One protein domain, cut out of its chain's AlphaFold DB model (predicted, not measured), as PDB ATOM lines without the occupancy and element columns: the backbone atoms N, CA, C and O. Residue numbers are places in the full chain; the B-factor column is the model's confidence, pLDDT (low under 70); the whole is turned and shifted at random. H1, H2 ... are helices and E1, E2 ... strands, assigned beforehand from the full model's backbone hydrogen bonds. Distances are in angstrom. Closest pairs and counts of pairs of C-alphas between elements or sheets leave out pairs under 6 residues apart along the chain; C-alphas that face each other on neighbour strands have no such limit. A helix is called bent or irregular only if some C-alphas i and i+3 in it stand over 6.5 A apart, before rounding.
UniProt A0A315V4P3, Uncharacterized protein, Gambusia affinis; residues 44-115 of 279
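AT A GLANCE: This is residues 44 to 115 of the 279 residues of an uncharacterized protein of Gambusia affinis (UniProt A0A315V4P3). Look first for a long, twisted two-stranded hairpin, E2 and E3, with the short strand E1 added beside E2; the small helix H1 and a long looping stretch, residues 44 to 63, lie beyond the start of E1, and the small helix H2 lies beyond its other end. The hairpin runs along the longest axis of a flat outline, with spans of 38 by 30 by 16 A. The printed part has 72 residues, with two named helices and three named strands in the order H1, E1, H2, E2, E3. The sheet's order is E1, E2, E3, all antiparallel; the class is mixed, helices and strands, with under half of the residues in named elements. The whole is compact, with a radius of gyration of the C-alphas of 12.6 A.

HOW THE PARTS SIT: Begin at the hairpin, E2, residues 91 to 98, and E3, residues 102 to 109: the strands are antiparallel, at 153 degrees between their directions. C-alphas 95 and 105 face each other at 4.6 A; N 94 and O 106 are within hydrogen-bond range at 2.9 A, and N 106 and O 94 at 2.8 A. On the other side of E2 find E1, residues 72 to 74, antiparallel to it at 139 degrees; N 73 and O 95 are 2.9 A apart, within hydrogen-bond range. E1 and E3 are the edge strands, and the sheet is only just strongly twisted, its C-alphas lying up to 4.0 A off its best plane. H1, residues 64 to 68, only grazes the sheet with its residues 65 to 67; its closest C-alphas to E1 are those of Lys 66 and Val 72, 6.5 A apart. H2, residues 81 to 86, is not on the sheet and is apart from H1 and from E3. In H1 every O i to N i+4 pair is within hydrogen-bond range; in H2 0 of 2 are, beside 2 of 3 O i to N i+3 pairs.

IN THESE COORDINATES: Find C-alpha 91 at (67.070, 316.188, 43.251); from there E2 runs 21.2 A to C-alpha 98 at (86.446, 308.209, 46.331). E3 returns over 21.9 A, from Gly 102 to C-alpha 109 at (67.459, 312.050, 44.795). E1 is 7.1 A long, H1 6.1 A and H2 10.1 A. H2 is neither bent nor irregular, but only just: C-alphas 82 and 85 are 6.2 A apart.

THE WHOLE: The two C-alphas farthest apart are those of Arg 100 and Gln 115, at 38.2 A. The printed part has no cut. The links H1 to E1, H2 to E2 and E2 to E3 are tight, and E1 to H2 is short. Mean pLDDT of the printed part is 80.0; look for values under 70 at residues 77 to 78, 82 to 83 and 85 to 89.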
ATOM      1  N   LEU A  44      75.031 317.967  53.803       83.94
ATOM      2  CA  LEU A  44      74.992 316.506  53.710       83.94
ATOM      3  C   LEU A  44      75.679 315.802  54.887       83.94
ATOM      4  O   LEU A  44      75.448 314.617  55.083       83.94
ATOM      5  N   THR A  45      76.504 316.477  55.687       85.81
ATOM      6  CA  THR A  45      77.058 315.871  56.911       85.81
ATOM      7  C   THR A  45      76.078 315.941  58.084       85.81
ATOM      8  O   THR A  45      76.290 315.289  59.107       85.81
ATOM      9  N   ASP A  46      74.987 316.706  57.960       85.81
ATOM     10  CA  ASP A  46      74.001 316.866  59.021       85.81
ATOM     11  C   ASP A  46      73.030 315.675  59.066       85.81
ATOM     12  O   ASP A  46      72.328 315.339  58.103       85.81
ATOM     13  N   ARG A  47      72.921 315.056  60.246       84.50
ATOM     14  CA  ARG A  47      72.008 313.934  60.501       84.50
ATOM     15  C   ARG A  47      70.546 314.308  60.275       84.50
ATOM     16  O   ARG A  47      69.765 313.435  59.897       84.50
ATOM     17  N   ARG A  48      70.169 315.570  60.508       84.50
ATOM     18  CA  ARG A  48      68.798 316.058  60.285       84.50
ATOM     19  C   ARG A  48      68.489 316.177  58.800       84.50
ATOM     20  O   ARG A  48      67.378 315.857  58.390       84.50
ATOM     21  N   PHE A  49      69.470 316.568  57.986       82.25
ATOM     22  CA  PHE A  49      69.285 316.673  56.543       82.25
ATOM     23  C   PHE A  49      69.055 315.299  55.895       82.25
ATOM     24  O   PHE A  49      68.208 315.166  55.016       82.25
ATOM     25  N   ILE A  50      69.746 314.254  56.355       80.81
ATOM     26  CA  ILE A  50      69.573 312.883  55.830       80.81
ATOM     27  C   ILE A  50      68.449 312.118  56.562       80.81
ATOM     28  O   ILE A  50      68.183 310.958  56.268       80.81
ATOM     29  N   ASN A  51      67.742 312.754  57.504       83.06
ATOM     30  CA  ASN A  51      66.714 312.126  58.345       83.06
ATOM     31  C   ASN A  51      67.214 310.907  59.151       83.06
ATOM     32  O   ASN A  51      66.432 310.038  59.544       83.06
ATOM     33  N   LEU A  52      68.514 310.844  59.459       83.19
ATOM     34  CA  LEU A  52      69.097 309.749  60.243       83.19
ATOM     35  C   LEU A  52      68.623 309.773  61.707       83.19
ATOM     36  O   LEU A  52      68.693 308.771  62.414       83.19
ATOM     37  N   ASN A  53      68.130 310.920  62.172       85.62
ATOM     38  CA  ASN A  53      67.529 311.098  63.492       85.62
ATOM     39  C   ASN A  53      66.172 310.394  63.655       85.62
ATOM     40  O   ASN A  53      65.676 310.344  64.771       85.62
ATOM     41  N   LYS A  54      65.572 309.873  62.578       86.19
ATOM     42  CA  LYS A  54      64.289 309.154  62.623       86.19
ATOM     43  C   LYS A  54      64.447 307.630  62.601       86.19
ATOM     44  O   LYS A  54      63.451 306.921  62.669       86.19
ATOM     45  N   CYS A  55      65.668 307.099  62.495       84.44
ATOM     46  CA  CYS A  55      65.877 305.650  62.463       84.44
ATOM     47  C   CYS A  55      65.358 304.974  63.753       84.44
ATOM     48  O   CYS A  55      65.626 305.488  64.837       84.44
ATOM     49  N   PRO A  56      64.651 303.828  63.663       81.06
ATOM     50  CA  PRO A  56      64.554 302.927  62.506       81.06
ATOM     51  C   PRO A  56      63.506 303.296  61.433       81.06
ATOM     52  O   PRO A  56      63.446 302.605  60.420       81.06
ATOM     53  N   ALA A  57      62.744 304.387  61.579       83.38
ATOM     54  CA  ALA A  57      61.811 304.910  60.564       83.38
ATOM     55  C   ALA A  57      62.534 305.643  59.407       83.38
ATOM     56  O   ALA A  57      62.180 306.759  59.035       83.38
ATOM     57  N   CYS A  58      63.615 305.065  58.885       81.69
ATOM     58  CA  CYS A  58      64.462 305.676  57.861       81.69
ATOM     59  C   CYS A  58      64.692 304.708  56.692       81.69
ATOM     60  O   CYS A  58      64.583 303.494  56.849       81.69
ATOM     61  N   PHE A  59      65.036 305.235  55.517       79.00
ATOM     62  CA  PHE A  59      65.255 304.425  54.317       79.00
ATOM     63  C   PHE A  59      66.738 304.087  54.144       79.00
ATOM     64  O   PHE A  59      67.487 304.807  53.486       79.00
ATOM     65  N   GLY A  60      67.157 302.973  54.745       76.38
ATOM     66  CA  GLY A  60      68.512 302.443  54.619       76.38
ATOM     67  C   GLY A  60      69.618 303.303  55.257       76.38
ATOM     68  O   GLY A  60      69.461 304.475  55.575       76.38
ATOM     69  N   THR A  61      70.775 302.673  55.479       76.12
ATOM     70  CA  THR A  61      71.917 303.269  56.210       76.12
ATOM     71  C   THR A  61      73.288 303.106  55.542       76.12
ATOM     72  O   THR A  61      74.298 303.553  56.085       76.12
ATOM     73  N   SER A  62      73.369 302.466  54.372       72.31
ATOM     74  CA  SER A  62      74.648 302.024  53.776       72.31
ATOM     75  C   SER A  62      75.537 303.193  53.347       72.31
ATOM     76  O   SER A  62      76.754 303.137  53.494       72.31
ATOM     77  N   TRP A  63      74.936 304.283  52.874       77.25
ATOM     78  CA  TRP A  63      75.664 305.481  52.450       77.25
ATOM     79  C   TRP A  63      75.878 306.509  53.565       77.25
ATOM     80  O   TRP A  63      76.637 307.458  53.378       77.25
ATOM     81  N   CYS A  64      75.281 306.322  54.747       79.44
ATOM     82  CA  CYS A  64      75.348 307.307  55.830       79.44
ATOM     83  C   CYS A  64      76.783 307.608  56.260       79.44
ATOM     84  O   CYS A  64      77.116 308.765  56.479       79.44
ATOM     85  N   ARG A  65      77.661 306.598  56.316       81.44
ATOM     86  CA  ARG A  65      79.073 306.812  56.663       81.44
ATOM     87  C   ARG A  65      79.783 307.710  55.642       81.44
ATOM     88  O   ARG A  65      80.540 308.584  56.041       81.44
ATOM     89  N   LYS A  66      79.496 307.542  54.346       82.00
ATOM     90  CA  LYS A  66      80.081 308.368  53.273       82.00
ATOM     91  C   LYS A  66      79.640 309.830  53.395       82.00
ATOM     92  O   LYS A  66      80.460 310.734  53.266       82.00
ATOM     93  N   PHE A  67      78.367 310.056  53.720       85.62
ATOM     94  CA  PHE A  67      77.838 311.392  53.987       85.62
ATOM     95  C   PHE A  67      78.438 312.036  55.243       85.62
ATOM     96  O   PHE A  67      78.956 313.145  55.167       85.62
ATOM     97  N   MET A  68      78.438 311.328  56.378       85.19
ATOM     98  CA  MET A  68      78.954 311.844  57.656       85.19
ATOM     99  C   MET A  68      80.455 312.153  57.605       85.19
ATOM    100  O   MET A  68      80.906 313.101  58.240       85.19
ATOM    101  N   ASN A  69      81.218 311.395  56.815       86.31
ATOM    102  CA  ASN A  69      82.648 311.624  56.605       86.31
ATOM    103  C   ASN A  69      82.940 312.772  55.619       86.31
ATOM    104  O   ASN A  69      84.101 313.015  55.301       86.31
ATOM    105  N   GLY A  70      81.913 313.442  55.083       85.38
ATOM    106  CA  GLY A  70      82.078 314.534  54.123       85.38
ATOM    107  C   GLY A  70      82.562 314.092  52.739       85.38
ATOM    108  O   GLY A  70      82.986 314.935  51.956       85.38
ATOM    109  N   GLN A  71      82.479 312.796  52.407       85.50
ATOM    110  CA  GLN A  71      82.908 312.277  51.100       85.50
ATOM    111  C   GLN A  71      81.949 312.667  49.973       85.50
ATOM    112  O   GLN A  71      82.321 312.590  48.807       85.50
ATOM    113  N   VAL A  72      80.718 313.072  50.304       86.44
ATOM    114  CA  VAL A  72      79.729 313.590  49.353       86.44
ATOM    115  C   VAL A  72      79.455 315.053  49.687       86.44
ATOM    116  O   VAL A  72      79.113 315.365  50.827       86.44
ATOM    117  N   SER A  73      79.573 315.950  48.710       87.94
ATOM    118  CA  SER A  73      79.289 317.381  48.876       87.94
ATOM    119  C   SER A  73      78.484 317.922  47.699       87.94
ATOM    120  O   SER A  73      78.612 317.419  46.586       87.94
ATOM    121  N   PHE A  74      77.641 318.931  47.917       86.31
ATOM    122  CA  PHE A  74      76.888 319.538  46.818       86.31
ATOM    123  C   PHE A  74      77.803 320.264  45.826       86.31
ATOM    124  O   PHE A  74      78.785 320.912  46.213       86.31
ATOM    125  N   GLU A  75      77.425 320.199  44.552       82.75
ATOM    126  CA  GLU A  75      78.015 321.015  43.493       82.75
ATOM    127  C   GLU A  75      77.633 322.493  43.693       82.75
ATOM    128  O   GLU A  75      76.606 322.795  44.298       82.75
ATOM    129  N   THR A  76      78.462 323.422  43.212       75.00
ATOM    130  CA  THR A  76      78.444 324.871  43.502       75.00
ATOM    131  C   THR A  76      77.051 325.496  43.668       75.00
ATOM    132  O   THR A  76      76.795 326.145  44.680       75.00
ATOM    133  N   TRP A  77      76.133 325.274  42.724       66.69
ATOM    134  CA  TRP A  77      74.765 325.815  42.776       66.69
ATOM    135  C   TRP A  77      73.826 325.024  43.694       66.69
ATOM    136  O   TRP A  77      72.950 325.608  44.321       66.69
ATOM    137  N   GLY A  78      74.040 323.714  43.838       68.69
ATOM    138  CA  GLY A  78      73.310 322.856  44.776       68.69
ATOM    139  C   GLY A  78      73.608 323.162  46.248       68.69
ATOM    140  O   GLY A  78      72.874 322.715  47.126       68.69
ATOM    141  N   ARG A  79      74.653 323.953  46.534       73.12
ATOM    142  CA  ARG A  79      74.915 324.491  47.878       73.12
ATOM    143  C   ARG A  79      73.948 325.603  48.266       73.12
ATOM    144  O   ARG A  79      73.808 325.857  49.453       73.12
ATOM    145  N   LEU A  80      73.281 326.263  47.316       71.88
ATOM    146  CA  LEU A  80      72.374 327.381  47.587       71.88
ATOM    147  C   LEU A  80      70.986 326.889  48.011       71.88
ATOM    148  O   LEU A  80      70.136 326.583  47.179       71.88
ATOM    149  N   ARG A  81      70.718 326.889  49.321       70.94
ATOM    150  CA  ARG A  81      69.468 326.347  49.891       70.94
ATOM    151  C   ARG A  81      68.200 327.097  49.482       70.94
ATOM    152  O   ARG A  81      67.124 326.520  49.552       70.94
ATOM    153  N   PHE A  82      68.276 328.360  49.062       66.00
ATOM    154  CA  PHE A  82      67.075 329.079  48.614       66.00
ATOM    155  C   PHE A  82      66.531 328.535  47.281       66.00
ATOM    156  O   PHE A  82      65.344 328.685  47.000       66.00
ATOM    157  N   LEU A  83      67.373 327.862  46.485       69.06
ATOM    158  CA  LEU A  83      66.948 327.194  45.254       69.06
ATOM    159  C   LEU A  83      66.186 325.885  45.530       69.06
ATOM    160  O   LEU A  83      65.496 325.395  44.638       69.06
ATOM    161  N   ASP A  84      66.220 325.359  46.763       70.50
ATOM    162  CA  ASP A  84      65.448 324.170  47.151       70.50
ATOM    163  C   ASP A  84      63.935 324.374  47.026       70.50
ATOM    164  O   ASP A  84      63.213 323.401  46.832       70.50
ATOM    165  N   VAL A  85      63.438 325.615  47.094       66.00
ATOM    166  CA  VAL A  85      62.002 325.906  46.931       66.00
ATOM    167  C   VAL A  85      61.511 325.503  45.537       66.00
ATOM    168  O   VAL A  85      60.383 325.045  45.384       66.00
ATOM    169  N   PHE A  86      62.376 325.605  44.523       67.12
ATOM    170  CA  PHE A  86      62.077 325.162  43.161       67.12
ATOM    171  C   PHE A  86      62.343 323.663  42.957       67.12
ATOM    172  O   PHE A  86      61.954 323.090  41.939       67.12
ATOM    173  N   ASN A  87      62.966 323.000  43.933       67.75
ATOM    174  CA  ASN A  87      63.321 321.590  43.880       67.75
ATOM    175  C   ASN A  87      62.221 320.703  44.481       67.75
ATOM    176  O   ASN A  87      62.442 319.955  45.431       67.75
ATOM    177  N   VAL A  88      61.020 320.763  43.901       65.50
ATOM    178  CA  VAL A  88      59.840 320.010  44.373       65.50
ATOM    179  C   VAL A  88      60.105 318.497  44.431       65.50
ATOM    180  O   VAL A  88      59.602 317.806  45.317       65.50
ATOM    181  N   LYS A  89      60.944 317.989  43.516       65.12
ATOM    182  CA  LYS A  89      61.346 316.576  43.430       65.12
ATOM    183  C   LYS A  89      62.587 316.216  44.267       65.12
ATOM    184  O   LYS A  89      63.004 315.062  44.233       65.12
ATOM    185  N   ASN A  90      63.172 317.160  45.014       76.62
ATOM    186  CA  ASN A  90      64.334 316.943  45.886       76.62
ATOM    187  C   ASN A  90      65.517 316.214  45.196       76.62
ATOM    188  O   ASN A  90      66.057 315.233  45.722       76.62
ATOM    189  N   VAL A  91      65.909 316.682  44.008       82.06
ATOM    190  CA  VAL A  91      67.070 316.188  43.251       82.06
ATOM    191  C   VAL A  91      68.241 317.153  43.417       82.06
ATOM    192  O   VAL A  91      68.097 318.351  43.189       82.06
ATOM    193  N   TYR A  92      69.406 316.652  43.805       82.31
ATOM    194  CA  TYR A  92      70.589 317.449  44.102       82.31
ATOM    195  C   TYR A  92      71.798 316.940  43.328       82.31
ATOM    196  O   TYR A  92      72.114 315.750  43.353       82.31
ATOM    197  N   PHE A  93      72.519 317.854  42.690       85.31
ATOM    198  CA  PHE A  93      73.805 317.554  42.072       85.31
ATOM    199  C   PHE A  93      74.910 317.617  43.125       85.31
ATOM    200  O   PHE A  93      75.006 318.573  43.901       85.31
ATOM    201  N   ALA A  94      75.729 316.573  43.179       87.44
ATOM    202  CA  ALA A  94      76.773 316.421  44.174       87.44
ATOM    203  C   ALA A  94      78.046 315.829  43.564       87.44
ATOM    204  O   ALA A  94      78.062 315.274  42.467       87.44
ATOM    205  N   GLN A  95      79.133 315.947  44.307       89.06
ATOM    206  CA  GLN A  95      80.413 315.332  44.016       89.06
ATOM    207  C   GLN A  95      80.724 314.332  45.120       89.06
ATOM    208  O   GLN A  95      80.572 314.636  46.304       89.06
ATOM    209  N   TYR A  96      81.152 313.141  44.725       87.56
ATOM    210  CA  TYR A  96      81.615 312.101  45.622       87.56
ATOM    211  C   TYR A  96      83.113 311.887  45.425       87.56
ATOM    212  O   TYR A  96      83.549 311.534  44.331       87.56
ATOM    213  N   GLY A  97      83.887 312.117  46.481       85.00
ATOM    214  CA  GLY A  97      85.315 311.836  46.530       85.00
ATOM    215  C   GLY A  97      85.562 310.398  46.968       85.00
ATOM    216  O   GLY A  97      85.423 310.071  48.149       85.00
ATOM    217  N   GLU A  98      85.943 309.543  46.025       79.81
ATOM    218  CA  GLU A  98      86.446 308.209  46.331       79.81
ATOM    219  C   GLU A  98      87.914 308.339  46.780       79.81
ATOM    220  O   GLU A  98      88.707 308.954  46.064       79.81
ATOM    221  N   PRO A  99      88.331 307.744  47.916       74.62
ATOM    222  CA  PRO A  99      89.711 307.865  48.398       74.62
ATOM    223  C   PRO A  99      90.793 307.392  47.413       74.62
ATOM    224  O   PRO A  99      91.956 307.741  47.589       74.62
ATOM    225  N   ARG A 100      90.432 306.571  46.415       75.00
ATOM    226  CA  ARG A 100      91.368 305.953  45.458       75.00
ATOM    227  C   ARG A 100      91.137 306.334  43.992       75.00
ATOM    228  O   ARG A 100      92.063 306.204  43.205       75.00
ATOM    229  N   GLU A 101      89.946 306.805  43.630       77.12
ATOM    230  CA  GLU A 101      89.539 307.026  42.225       77.12
ATOM    231  C   GLU A 101      89.230 308.503  41.914       77.12
ATOM    232  O   GLU A 101      88.859 308.850  40.796       77.12
ATOM    233  N   GLY A 102      89.416 309.399  42.890       82.31
ATOM    234  CA  GLY A 102      89.199 310.832  42.717       82.31
ATOM    235  C   GLY A 102      87.735 311.247  42.876       82.31
ATOM    236  O   GLY A 102      86.925 310.561  43.501       82.31
ATOM    237  N   THR A 103      87.399 312.435  42.368       85.38
ATOM    238  CA  THR A 103      86.048 313.003  42.504       85.38
ATOM    239  C   THR A 103      85.178 312.648  41.304       85.38
ATOM    240  O   THR A 103      85.555 312.890  40.160       85.38
ATOM    241  N   ARG A 104      83.988 312.102  41.561       86.12
ATOM    242  CA  ARG A 104      82.968 311.825  40.541       86.12
ATOM    243  C   ARG A 104      81.709 312.640  40.792       86.12
ATOM    244  O   ARG A 104      81.315 312.857  41.937       86.12
ATOM    245  N   ARG A 105      81.046 313.060  39.717       85.50
ATOM    246  CA  ARG A 105      79.729 313.701  39.803       85.50
ATOM    247  C   ARG A 105      78.660 312.641  40.042       85.50
ATOM    248  O   ARG A 105      78.652 311.607  39.380       85.50
ATOM    249  N   VAL A 106      77.781 312.899  41.000       85.44
ATOM    250  CA  VAL A 106      76.674 312.024  41.388       85.44
ATOM    251  C   VAL A 106      75.398 312.844  41.532       85.44
ATOM    252  O   VAL A 106      75.431 314.026  41.873       85.44
ATOM    253  N   VAL A 107      74.257 312.208  41.283       85.06
ATOM    254  CA  VAL A 107      72.942 312.819  41.478       85.06
ATOM    255  C   VAL A 107      72.296 312.171  42.693       85.06
ATOM    256  O   VAL A 107      72.141 310.953  42.752       85.06
ATOM    257  N   LEU A 108      71.938 312.986  43.680       84.00
ATOM    258  CA  LEU A 108      71.249 312.561  44.889       84.00
ATOM    259  C   LEU A 108      69.768 312.882  44.740       84.00
ATOM    260  O   LEU A 108      69.394 314.043  44.620       84.00
ATOM    261  N   LYS A 109      68.911 311.870  44.791       83.31
ATOM    262  CA  LYS A 109      67.459 312.050  44.795       83.31
ATOM    263  C   LYS A 109      66.917 311.621  46.152       83.31
ATOM    264  O   LYS A 109      67.237 310.529  46.621       83.31
ATOM    265  N   ARG A 110      66.101 312.462  46.795       80.38
ATOM    266  CA  ARG A 110      65.302 311.992  47.935       80.38
ATOM    267  C   ARG A 110      64.156 311.125  47.427       80.38
ATOM    268  O   ARG A 110      63.569 311.395  46.387       80.38
ATOM    269  N   LEU A 111      63.803 310.133  48.231       77.38
ATOM    270  CA  LEU A 111      62.736 309.154  48.003       77.38
ATOM    271  C   LEU A 111      61.308 309.739  48.039       77.38
ATOM    272  O   LEU A 111      60.342 309.015  48.227       77.38
ATOM    273  N   GLY A 112      61.161 311.052  47.937       78.81
ATOM    274  CA  GLY A 112      59.881 311.733  48.035       78.81
ATOM    275  C   GLY A 112      60.070 313.223  48.268       78.81
ATOM    276  O   GLY A 112      61.141 313.694  48.686       78.81
ATOM    277  N   SER A 113      59.012 313.972  48.001       82.06
ATOM    278  CA  SER A 113      58.897 315.366  48.412       82.06
ATOM    279  C   SER A 113      58.859 315.475  49.944       82.06
ATOM    280  O   SER A 113      58.565 314.517  50.664       82.06
ATOM    281  N   ASN A 114      59.143 316.664  50.480       82.06
ATOM    282  CA  ASN A 114      59.090 316.870  51.933       82.06
ATOM    283  C   ASN A 114      57.676 316.648  52.495       82.06
ATOM    284  O   ASN A 114      57.536 316.228  53.643       82.06
ATOM    285  N   GLN A 115      56.649 316.908  51.683       85.56
ATOM    286  CA  GLN A 115      55.258 316.689  52.054       85.56
ATOM    287  C   GLN A 115      54.925 315.195  52.124       85.56
ATOM    288  O   GLN A 115      54.432 314.745  53.153       85.56
TER     289      GLN A 115